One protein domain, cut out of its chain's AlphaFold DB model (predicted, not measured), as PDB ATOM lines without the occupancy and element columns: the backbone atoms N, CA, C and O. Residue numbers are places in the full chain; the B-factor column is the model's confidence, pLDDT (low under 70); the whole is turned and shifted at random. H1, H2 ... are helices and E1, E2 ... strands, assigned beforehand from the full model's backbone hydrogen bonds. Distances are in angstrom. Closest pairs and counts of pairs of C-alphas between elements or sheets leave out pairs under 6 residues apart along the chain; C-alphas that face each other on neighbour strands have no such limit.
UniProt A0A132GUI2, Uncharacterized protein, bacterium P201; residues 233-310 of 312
ATOM      1  N   GLU A 233     175.558 208.263 257.713       75.00
ATOM      2  CA  GLU A 233     174.788 209.480 257.950       75.00
ATOM      3  C   GLU A 233     174.958 210.482 256.801       75.00
ATOM      4  O   GLU A 233     173.976 211.050 256.323       75.00
ATOM      5  N   SER A 234     176.181 210.624 256.280       74.69
ATOM      6  CA  SER A 234     176.479 211.498 255.136       74.69
ATOM      7  C   SER A 234     175.776 211.015 253.866       74.69
ATOM      8  O   SER A 234     175.129 211.803 253.177       74.69
ATOM      9  N   VAL A 235     175.830 209.705 253.595       71.94
ATOM     10  CA  VAL A 235     175.138 209.069 252.457       71.94
ATOM     11  C   VAL A 235     173.619 209.225 252.575       71.94
ATOM     12  O   VAL A 235     172.936 209.523 251.594       71.94
ATOM     13  N   THR A 236     173.086 209.061 253.785       75.12
ATOM     14  CA  THR A 236     171.654 209.204 254.069       75.12
ATOM     15  C   THR A 236     171.188 210.647 253.869       75.12
ATOM     16  O   THR A 236     170.169 210.884 253.217       75.12
ATOM     17  N   SER A 237     171.951 211.619 254.381       83.75
ATOM     18  CA  SER A 237     171.701 213.054 254.201       83.75
ATOM     19  C   SER A 237     171.717 213.447 252.718       83.75
ATOM     20  O   SER A 237     170.798 214.120 252.243       83.75
ATOM     21  N   PHE A 238     172.696 212.932 251.963       85.06
ATOM     22  CA  PHE A 238     172.801 213.135 250.519       85.06
ATOM     23  C   PHE A 238     171.537 212.680 249.773       85.06
ATOM     24  O   PHE A 238     170.901 213.446 249.046       85.06
ATOM     25  N   PHE A 239     171.113 211.432 249.986       80.50
ATOM     26  CA  PHE A 239     169.930 210.918 249.298       80.50
ATOM     27  C   PHE A 239     168.623 211.541 249.772       80.50
ATOM     28  O   PHE A 239     167.698 211.666 248.972       80.50
ATOM     29  N   SER A 240     168.537 211.977 251.030       77.81
ATOM     30  CA  SER A 240     167.378 212.727 251.517       77.81
ATOM     31  C   SER A 240     167.188 214.031 250.734       77.81
ATOM     32  O   SER A 240     166.071 214.343 250.316       77.81
ATOM     33  N   GLY A 241     168.283 214.749 250.451       82.06
ATOM     34  CA  GLY A 241     168.267 215.949 249.614       82.06
ATOM     35  C   GLY A 241     167.780 215.670 248.193       82.06
ATOM     36  O   GLY A 241     166.837 216.315 247.734       82.06
ATOM     37  N   ILE A 242     168.326 214.641 247.535       81.44
ATOM     38  CA  ILE A 242     167.875 214.224 246.194       81.44
ATOM     39  C   ILE A 242     166.387 213.851 246.199       81.44
ATOM     40  O   ILE A 242     165.631 214.304 245.342       81.44
ATOM     41  N   GLN A 243     165.932 213.071 247.183       76.69
ATOM     42  CA  GLN A 243     164.526 212.679 247.294       76.69
ATOM     43  C   GLN A 243     163.591 213.871 247.520       76.69
ATOM     44  O   GLN A 243     162.463 213.850 247.026       76.69
ATOM     45  N   ASN A 244     164.020 214.891 248.271       80.31
ATOM     46  CA  ASN A 244     163.235 216.111 248.462       80.31
ATOM     47  C   ASN A 244     163.026 216.842 247.128       80.31
ATOM     48  O   ASN A 244     161.896 217.217 246.823       80.31
ATOM     49  N   ILE A 245     164.077 216.951 246.310       79.75
ATOM     50  CA  ILE A 245     164.003 217.546 244.967       79.75
ATOM     51  C   ILE A 245     163.080 216.710 244.076       79.75
ATOM     52  O   ILE A 245     162.152 217.239 243.475       79.75
ATOM     53  N   SER A 246     163.251 215.387 244.030       75.38
ATOM     54  CA  SER A 246     162.380 214.520 243.223       75.38
ATOM     55  C   SER A 246     160.902 214.612 243.625       75.38
ATOM     56  O   SER A 246     160.026 214.573 242.758       75.38
ATOM     57  N   ARG A 247     160.609 214.772 244.926       73.88
ATOM     58  CA  ARG A 247     159.244 214.984 245.437       73.88
ATOM     59  C   ARG A 247     158.653 216.324 244.992       73.88
ATOM     60  O   ARG A 247     157.481 216.345 244.627       73.88
ATOM     61  N   GLU A 248     159.439 217.401 244.988       78.81
ATOM     62  CA  GLU A 248     159.008 218.739 244.540       78.81
ATOM     63  C   GLU A 248     158.510 218.734 243.088       78.81
ATOM     64  O   GLU A 248     157.528 219.395 242.760       78.81
ATOM     65  N   PHE A 249     159.146 217.942 242.224       72.50
ATOM     66  CA  PHE A 249     158.811 217.878 240.802       72.50
ATOM     67  C   PHE A 249     157.842 216.737 240.435       72.50
ATOM     68  O   PHE A 249     157.595 216.520 239.253       72.50
ATOM     69  N   HIS A 250     157.260 216.033 241.418       61.53
ATOM     70  CA  HIS A 250     156.297 214.930 241.231       61.53
ATOM     71  C   HIS A 250     156.772 213.774 240.319       61.53
ATOM     72  O   HIS A 250     155.947 213.028 239.797       61.53
ATOM     73  N   ARG A 251     158.084 213.571 240.149       58.34
ATOM     74  CA  ARG A 251     158.650 212.610 239.174       58.34
ATOM     75  C   ARG A 251     158.934 211.204 239.720       58.34
ATOM     76  O   ARG A 251     159.863 210.540 239.280       58.34
ATOM     77  N   ALA A 252     158.183 210.729 240.710       42.97
ATOM     78  CA  ALA A 252     158.472 209.438 241.336       42.97
ATOM     79  C   ALA A 252     157.722 208.273 240.662       42.97
ATOM     80  O   ALA A 252     156.791 207.731 241.251       42.97
ATOM     81  N   ASN A 253     158.164 207.855 239.473       45.28
ATOM     82  CA  ASN A 253     158.027 206.458 239.055       45.28
ATOM     83  C   ASN A 253     159.385 205.790 239.293       45.28
ATOM     84  O   ASN A 253     160.366 206.093 238.628       45.28
ATOM     85  N   TYR A 254     159.462 204.918 240.302       45.81
ATOM     86  CA  TYR A 254     160.627 204.060 240.514       45.81
ATOM     87  C   TYR A 254     160.582 202.928 239.481       45.81
ATOM     88  O   TYR A 254     160.203 201.806 239.815       45.81
ATOM     89  N   GLU A 255     160.898 203.215 238.220       46.97
ATOM     90  CA  GLU A 255     161.263 202.143 237.294       46.97
ATOM     91  C   GLU A 255     162.690 201.654 237.588       46.97
ATOM     92  O   GLU A 255     163.489 202.338 238.228       46.97
ATOM     93  N   ASP A 256     163.017 200.446 237.124       50.53
ATOM     94  CA  ASP A 256     164.322 199.791 237.316       50.53
ATOM     95  C   ASP A 256     165.495 200.505 236.616       50.53
ATOM     96  O   ASP A 256     166.647 200.076 236.723       50.53
ATOM     97  N   ASN A 257     165.220 201.599 235.909       54.34
ATOM     98  CA  ASN A 257     166.207 202.340 235.150       54.34
ATOM     99  C   ASN A 257     166.869 203.395 236.051       54.34
ATOM    100  O   ASN A 257     166.217 204.057 236.860       54.34
ATOM    101  N   VAL A 258     168.187 203.537 235.939       58.81
ATOM    102  CA  VAL A 258     168.985 204.499 236.704       58.81
ATOM    103  C   VAL A 258     169.959 205.209 235.769       58.81
ATOM    104  O   VAL A 258     170.588 204.566 234.933       58.81
ATOM    105  N   HIS A 259     170.116 206.516 235.940       66.75
ATOM    106  CA  HIS A 259     171.144 207.320 235.292       66.75
ATOM    107  C   HIS A 259     172.326 207.493 236.229       66.75
ATOM    108  O   HIS A 259     172.162 207.891 237.389       66.75
ATOM    109  N   LEU A 260     173.525 207.237 235.715       67.94
ATOM    110  CA  LEU A 260     174.744 207.634 236.397       67.94
ATOM    111  C   LEU A 260     175.014 209.113 236.120       67.94
ATOM    112  O   LEU A 260     175.064 209.555 234.971       67.94
ATOM    113  N   MET A 261     175.238 209.857 237.193       73.31
ATOM    114  CA  MET A 261     175.489 211.287 237.174       73.31
ATOM    115  C   MET A 261     176.866 211.574 237.770       73.31
ATOM    116  O   MET A 261     177.261 210.981 238.780       73.31
ATOM    117  N   GLU A 262     177.586 212.518 237.171       76.38
ATOM    118  CA  GLU A 262     178.758 213.153 237.768       76.38
ATOM    119  C   GLU A 262     178.450 214.608 238.057       76.38
ATOM    120  O   GLU A 262     178.121 215.380 237.165       76.38
ATOM    121  N   PHE A 263     178.652 215.008 239.303       82.75
ATOM    122  CA  PHE A 263     178.780 216.410 239.646       82.75
ATOM    123  C   PHE A 263     180.237 216.734 239.925       82.75
ATOM    124  O   PHE A 263     180.885 216.076 240.736       82.75
ATOM    125  N   ASN A 264     180.744 217.780 239.290       81.75
ATOM    126  CA  ASN A 264     182.055 218.336 239.569       81.75
ATOM    127  C   ASN A 264     181.894 219.824 239.869       81.75
ATOM    128  O   ASN A 264     181.283 220.562 239.099       81.75
ATOM    129  N   ILE A 265     182.481 220.295 240.966       80.62
ATOM    130  CA  ILE A 265     182.297 221.679 241.411       80.62
ATOM    131  C   ILE A 265     182.745 222.722 240.369       80.62
ATOM    132  O   ILE A 265     182.199 223.832 240.322       80.62
ATOM    133  N   LYS A 266     183.711 222.359 239.512       76.25
ATOM    134  CA  LYS A 266     184.251 223.205 238.440       76.25
ATOM    135  C   LYS A 266     183.418 223.128 237.164       76.25
ATOM    136  O   LYS A 266     183.227 224.158 236.526       76.25
ATOM    137  N   THR A 267     182.959 221.937 236.777       75.12
ATOM    138  CA  THR A 267     182.324 221.715 235.464       75.12
ATOM    139  C   THR A 267     180.811 221.528 235.520       75.12
ATOM    140  O   THR A 267     180.192 221.475 234.464       75.12
ATOM    141  N   GLY A 268     180.208 221.459 236.705       79.81
ATOM    142  CA  GLY A 268     178.767 221.289 236.891       79.81
ATOM    143  C   GLY A 268     178.319 219.828 236.900       79.81
ATOM    144  O   GLY A 268     179.124 218.918 237.119       79.81
ATOM    145  N   LEU A 269     177.017 219.622 236.710       83.69
ATOM    146  CA  LEU A 269     176.385 218.306 236.638       83.69
ATOM    147  C   LEU A 269     176.421 217.768 235.200       83.69
ATOM    148  O   LEU A 269     176.128 218.492 234.252       83.69
ATOM    149  N   HIS A 270     176.757 216.492 235.051       74.69
ATOM    150  CA  HIS A 270     176.860 215.770 233.785       74.69
ATOM    151  C   HIS A 270     176.133 214.433 233.913       74.69
ATOM    152  O   HIS A 270     176.326 213.715 234.895       74.69
ATOM    153  N   CYS A 271     175.318 214.090 232.916       70.62
ATOM    154  CA  CYS A 271     174.814 212.730 232.750       70.62
ATOM    155  C   CYS A 271     175.842 211.933 231.944       70.62
ATOM    156  O   CYS A 271     176.334 212.425 230.929       70.62
ATOM    157  N   PHE A 272     176.179 210.726 232.392       60.31
ATOM    158  CA  PHE A 272     177.128 209.878 231.668       60.31
ATOM    159  C   PHE A 272     176.527 209.232 230.418       60.31
ATOM    160  O   PHE A 272     177.267 208.896 229.503       60.31
ATOM    161  N   CYS A 273     175.202 209.091 230.353       55.75
ATOM    162  CA  CYS A 273     174.545 208.376 229.270       55.75
ATOM    163  C   CYS A 273     174.263 209.289 228.072       55.75
ATOM    164  O   CYS A 273     173.331 210.089 228.093       55.75
ATOM    165  N   GLU A 274     175.049 209.132 227.000       48.22
ATOM    166  CA  GLU A 274     174.972 209.961 225.780       48.22
ATOM    167  C   GLU A 274     173.617 209.884 225.047       48.22
ATOM    168  O   GLU A 274     173.262 210.804 224.311       48.22
ATOM    169  N   ASN A 275     172.851 208.802 225.235       47.22
ATOM    170  CA  ASN A 275     171.552 208.594 224.582       47.22
ATOM    171  C   ASN A 275     170.349 209.042 225.421       47.22
ATOM    172  O   ASN A 275     169.224 208.999 224.917       47.22
ATOM    173  N   ASP A 276     170.560 209.463 226.666       51.84
ATOM    174  CA  ASP A 276     169.471 209.984 227.475       51.84
ATOM    175  C   ASP A 276     169.234 211.444 227.119       51.84
ATOM    176  O   ASP A 276     170.080 212.317 227.320       51.84
ATOM    177  N   SER A 277     168.044 211.722 226.597       48.28
ATOM    178  CA  SER A 277     167.557 213.071 226.336       48.28
ATOM    179  C   SER A 277     167.194 213.781 227.645       48.28
ATOM    180  O   SER A 277     166.077 214.276 227.802       48.28
ATOM    181  N   PHE A 278     168.115 213.824 228.609       55.88
ATOM    182  CA  PHE A 278     167.990 214.743 229.726       55.88
ATOM    183  C   PHE A 278     168.169 216.150 229.174       55.88
ATOM    184  O   PHE A 278     169.258 216.568 228.784       55.88
ATOM    185  N   GLU A 279     167.075 216.905 229.128       57.44
ATOM    186  CA  GLU A 279     167.176 218.336 228.911       57.44
ATOM    187  C   GLU A 279     167.920 218.932 230.115       57.44
ATOM    188  O   GLU A 279     167.341 219.143 231.187       57.44
ATOM    189  N   ASN A 280     169.213 219.227 229.928       57.53
ATOM    190  CA  ASN A 280     170.082 219.945 230.879       57.53
ATOM    191  C   ASN A 280     169.508 221.318 231.301       57.53
ATOM    192  O   ASN A 280     170.045 221.997 232.168       57.53
ATOM    193  N   THR A 281     168.410 221.745 230.676       58.75
ATOM    194  CA  THR A 281     167.651 222.969 230.948       58.75
ATOM    195  C   THR A 281     166.405 222.739 231.808       58.75
ATOM    196  O   THR A 281     165.705 223.698 232.142       58.75
ATOM    197  N   SER A 282     166.093 221.494 232.179       72.69
ATOM    198  CA  SER A 282     164.937 221.204 233.023       72.69
ATOM    199  C   SER A 282     165.113 221.825 234.413       72.69
ATOM    200  O   SER A 282     166.199 221.821 234.994       72.69
ATOM    201  N   LYS A 283     164.016 222.343 234.985       79.62
ATOM    202  CA  LYS A 283     164.025 222.913 236.346       79.62
ATOM    203  C   LYS A 283     164.540 221.914 237.384       79.62
ATOM    204  O   LYS A 283     165.223 222.312 238.314       79.62
ATOM    205  N   TRP A 284     164.250 220.629 237.182       79.88
ATOM    206  CA  TRP A 284     164.755 219.556 238.027       79.88
ATOM    207  C   TRP A 284     166.287 219.461 237.982       79.88
ATOM    208  O   TRP A 284     166.911 219.438 239.039       79.88
ATOM    209  N   PHE A 285     166.894 219.474 236.789       82.12
ATOM    210  CA  PHE A 285     168.352 219.391 236.633       82.12
ATOM    211  C   PHE A 285     169.050 220.586 237.287       82.12
ATOM    212  O   PHE A 285     170.021 220.414 238.020       82.12
ATOM    213  N   ILE A 286     168.494 221.789 237.106       85.12
ATOM    214  CA  ILE A 286     168.997 223.022 237.728       85.12
ATOM    215  C   ILE A 286     168.896 222.949 239.261       85.12
ATOM    216  O   ILE A 286     169.860 223.279 239.955       85.12
ATOM    217  N   SER A 287     167.759 222.500 239.804       87.25
ATOM    218  CA  SER A 287     167.583 222.328 241.253       87.25
ATOM    219  C   SER A 287     168.526 221.267 241.824       87.25
ATOM    220  O   SER A 287     169.095 221.469 242.898       87.25
ATOM    221  N   LEU A 288     168.735 220.163 241.099       87.62
ATOM    222  CA  LEU A 288     169.679 219.120 241.482       87.62
ATOM    223  C   LEU A 288     171.117 219.650 241.487       87.62
ATOM    224  O   LEU A 288     171.816 219.483 242.483       87.62
ATOM    225  N   GLU A 289     171.560 220.330 240.430       89.75
ATOM    226  CA  GLU A 289     172.906 220.904 240.376       89.75
ATOM    227  C   GLU A 289     173.133 221.939 241.492       89.75
ATOM    228  O   GLU A 289     174.189 221.945 242.127       89.75
ATOM    229  N   HIS A 290     172.136 222.780 241.786       93.56
ATOM    230  CA  HIS A 290     172.219 223.754 242.875       93.56
ATOM    231  C   HIS A 290     172.386 223.084 244.247       93.56
ATOM    232  O   HIS A 290     173.240 223.490 245.044       93.56
ATOM    233  N   TYR A 291     171.604 222.034 244.507       94.62
ATOM    234  CA  TYR A 291     171.741 221.227 245.713       94.62
ATOM    235  C   TYR A 291     173.129 220.593 245.816       94.62
ATOM    236  O   TYR A 291     173.783 220.724 246.848       94.62
ATOM    237  N   LEU A 292     173.607 219.962 244.740       93.62
ATOM    238  CA  LEU A 292     174.905 219.287 244.722       93.62
ATOM    239  C   LEU A 292     176.058 220.262 244.948       93.62
ATOM    240  O   LEU A 292     176.993 219.927 245.668       93.62
ATOM    241  N   ARG A 293     175.972 221.480 244.405       94.44
ATOM    242  CA  ARG A 293     176.957 222.537 244.656       94.44
ATOM    243  C   ARG A 293     176.997 222.934 246.128       94.44
ATOM    244  O   ARG A 293     178.077 222.960 246.707       94.44
ATOM    245  N   THR A 294     175.835 223.168 246.732       94.56
ATOM    246  CA  THR A 294     175.727 223.523 248.156       94.56
ATOM    247  C   THR A 294     176.260 222.398 249.043       94.56
ATOM    248  O   THR A 294     177.137 222.626 249.873       94.56
ATOM    249  N   TYR A 295     175.806 221.165 248.802       93.56
ATOM    250  CA  TYR A 295     176.256 219.984 249.534       93.56
ATOM    251  C   TYR A 295     177.770 219.782 249.404       93.56
ATOM    252  O   TYR A 295     178.448 219.469 250.384       93.56
ATOM    253  N   ALA A 296     178.318 219.972 248.201       90.12
ATOM    254  CA  ALA A 296     179.740 219.809 247.957       90.12
ATOM    255  C   ALA A 296     180.585 220.874 248.667       90.12
ATOM    256  O   ALA A 296     181.611 220.535 249.253       90.12
ATOM    257  N   ASP A 297     180.145 222.133 248.674       90.88
ATOM    258  CA  ASP A 297     180.836 223.212 249.383       90.88
ATOM    259  C   ASP A 297     180.839 222.996 250.903       90.88
ATOM    260  O   ASP A 297     181.894 223.097 251.531       90.88
ATOM    261  N   GLU A 298     179.696 222.626 251.488       92.06
ATOM    262  CA  GLU A 298     179.564 222.373 252.932       92.06
ATOM    263  C   GLU A 298     180.448 221.216 253.416       92.06
ATOM    264  O   GLU A 298     180.959 221.245 254.535       92.06
ATOM    265  N   ASN A 299     180.664 220.216 252.560       85.69
ATOM    266  CA  ASN A 299     181.403 219.001 252.899       85.69
ATOM    267  C   ASN A 299     182.816 218.957 252.288       85.69
ATOM    268  O   ASN A 299     183.487 217.930 252.370       85.69
ATOM    269  N   SER A 300     183.295 220.058 251.692       84.81
ATOM    270  CA  SER A 300     184.613 220.143 251.031       84.81
ATOM    271  C   SER A 300     184.845 219.091 249.931       84.81
ATOM    272  O   SER A 300     185.960 218.616 249.717       84.81
ATOM    273  N   ILE A 301     183.791 218.749 249.195       81.56
ATOM    274  CA  ILE A 301     183.791 217.758 248.119       81.56
ATOM    275  C   ILE A 301     184.057 218.470 246.785       81.56
ATOM    276  O   ILE A 301     183.487 219.516 246.483       81.56
ATOM    277  N   GLY A 302     184.940 217.915 245.960       67.69
ATOM    278  CA  GLY A 302     185.217 218.399 244.607       67.69
ATOM    279  C   GLY A 302     184.417 217.692 243.519       67.69
ATOM    280  O   GLY A 302     184.093 218.308 242.500       67.69
ATOM    281  N   LYS A 303     184.095 216.410 243.725       76.19
ATOM    282  CA  LYS A 303     183.380 215.578 242.750       76.19
ATOM    283  C   LYS A 303     182.472 214.562 243.445       76.19
ATOM    284  O   LYS A 303     182.827 214.018 244.488       76.19
ATOM    285  N   ILE A 304     181.321 214.284 242.840       76.12
ATOM    286  CA  ILE A 304     180.338 213.294 243.289       76.12
ATOM    287  C   ILE A 304     179.953 212.425 242.099       76.12
ATOM    288  O   ILE A 304     179.589 212.953 241.050       76.12
ATOM    289  N   ILE A 305     180.000 211.107 242.264       70.94
ATOM    290  CA  ILE A 305     179.465 210.145 241.296       70.94
ATOM    291  C   ILE A 305     178.324 209.406 241.978       70.94
ATOM    292  O   ILE A 305     178.511 208.850 243.059       70.94
ATOM    293  N   PHE A 306     177.138 209.422 241.385       73.12
ATOM    294  CA  PHE A 306     175.941 208.868 242.009       73.12
ATOM    295  C   PHE A 306     174.933 208.426 240.956       73.12
ATOM    296  O   PHE A 306     174.928 208.930 239.837       73.12
ATOM    297  N   ALA A 307     174.074 207.480 241.325       70.81
ATOM    298  CA  ALA A 307     172.975 207.042 240.481       70.81
ATOM    299  C   ALA A 307     171.667 207.703 240.925       70.81
ATOM    300  O   ALA A 307     171.373 207.770 242.123       70.81
ATOM    301  N   VAL A 308     170.871 208.152 239.961       67.44
ATOM    302  CA  VAL A 308     169.490 208.603 240.166       67.44
ATOM    303  C   VAL A 308     168.550 207.732 239.338       67.44
ATOM    304  O   VAL A 308     168.933 207.340 238.245       67.44
ATOM    305  N   PRO A 309     167.345 207.395 239.815       61.78
ATOM    306  CA  PRO A 309     166.354 206.709 238.986       61.78
ATOM    307  C   PRO A 309     166.025 207.502 237.715       61.78
ATOM    308  O   PRO A 309     166.071 208.737 237.738       61.78
ATOM    309  N   GLU A 310     165.676 206.799 236.637       55.91
ATOM    310  CA  GLU A 310     165.089 207.411 235.443       55.91
ATOM    311  C   GLU A 310     163.786 208.109 235.791       55.91
ATOM    312  O   GLU A 310     162.996 207.629 236.606       55.91
TER     313      GLU A 310
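What this domain is: This is residues 233 to 310 of the 312 residues of an uncharacterized protein of bacterium P201 (UniProt A0A132GUI2). A small sheet of three strands has helix H2 packed slantwise over one face, and a second helix, H1, lies side by side with H2, running the opposite way and only grazing the sheet near E3. The printed part has 78 residues, with two named helices and three named strands in the order H1, E1, E2, H2, E3. The sheet runs E2, E1, E3, all antiparallel, and the class is mixed, helices and strands. The whole is compact, with a radius of gyration of the C-alphas of 12.1 A, and rounded, spanning 31 by 25 by 21 A.

Where its parts are: Find C-alpha 233 at (174.788, 209.480, 257.950); from there H1, residues 233 to 248, runs 22.7 A. Next look at C-alpha 258 at (168.985, 204.499, 236.704), where E1, residues 258 to 264, begins and runs 19.2 A. E2, residues 268 to 271, is 10.3 A long. H2, residues 283 to 298, runs 22.7 A. E3, residues 303 to 309, runs 19.6 A and ends at C-alpha 309 at (166.354, 206.709, 238.986).

How they stand to each other: Start at E1, the inner strand. E1 and E2 form a hairpin, antiparallel at 156 degrees, with N 268 and O 264 within hydrogen-bond range at 2.8 A. On its other side E1 is antiparallel to E3 at 159 degrees, with N 259 and O 308 at 2.7 A and N 304 and O 263 at 2.8 A. H2 is on one face of this sheet, an arrangement of two layers, a helix layer and a sheet layer, at a height over the sheet of 9.2 A. It lies over E2 and E1 and only just not over E3, on which 2 of its C-alphas fall; on the local plane it runs slantwise to E2 at 51 degrees. The closest C-alphas of E2 and H2, those of Leu 269 and Glu 289, are 5.7 A apart. E2, H2 and E3 make a split strand-helix-strand unit, two strands running the same way with E1 between them, and its crossover is left-handed. H1 and H2 touch, their closest C-alphas, Ile 245 and Leu 288, being 6.8 A apart; they run opposite ways at a shallow tilt of 23 degrees. H1 only grazes the sheet, with residues 239 to 246, and is near E3, with 6 pairs of C-alphas within 10 A. In H1 and H2 every O i to N i+4 pair is within hydrogen-bond range.

The domain as a whole: The two C-alphas farthest apart, those of Glu 233 and Asn 275, are 33.5 A apart. The printed part has no cut. The link from E2 to H2 is long, with 11 residues. The mean pLDDT of the printed part is 73.0; look for values under 70 at residues 250 to 260, 272 to 281, 302 and 308 to 310.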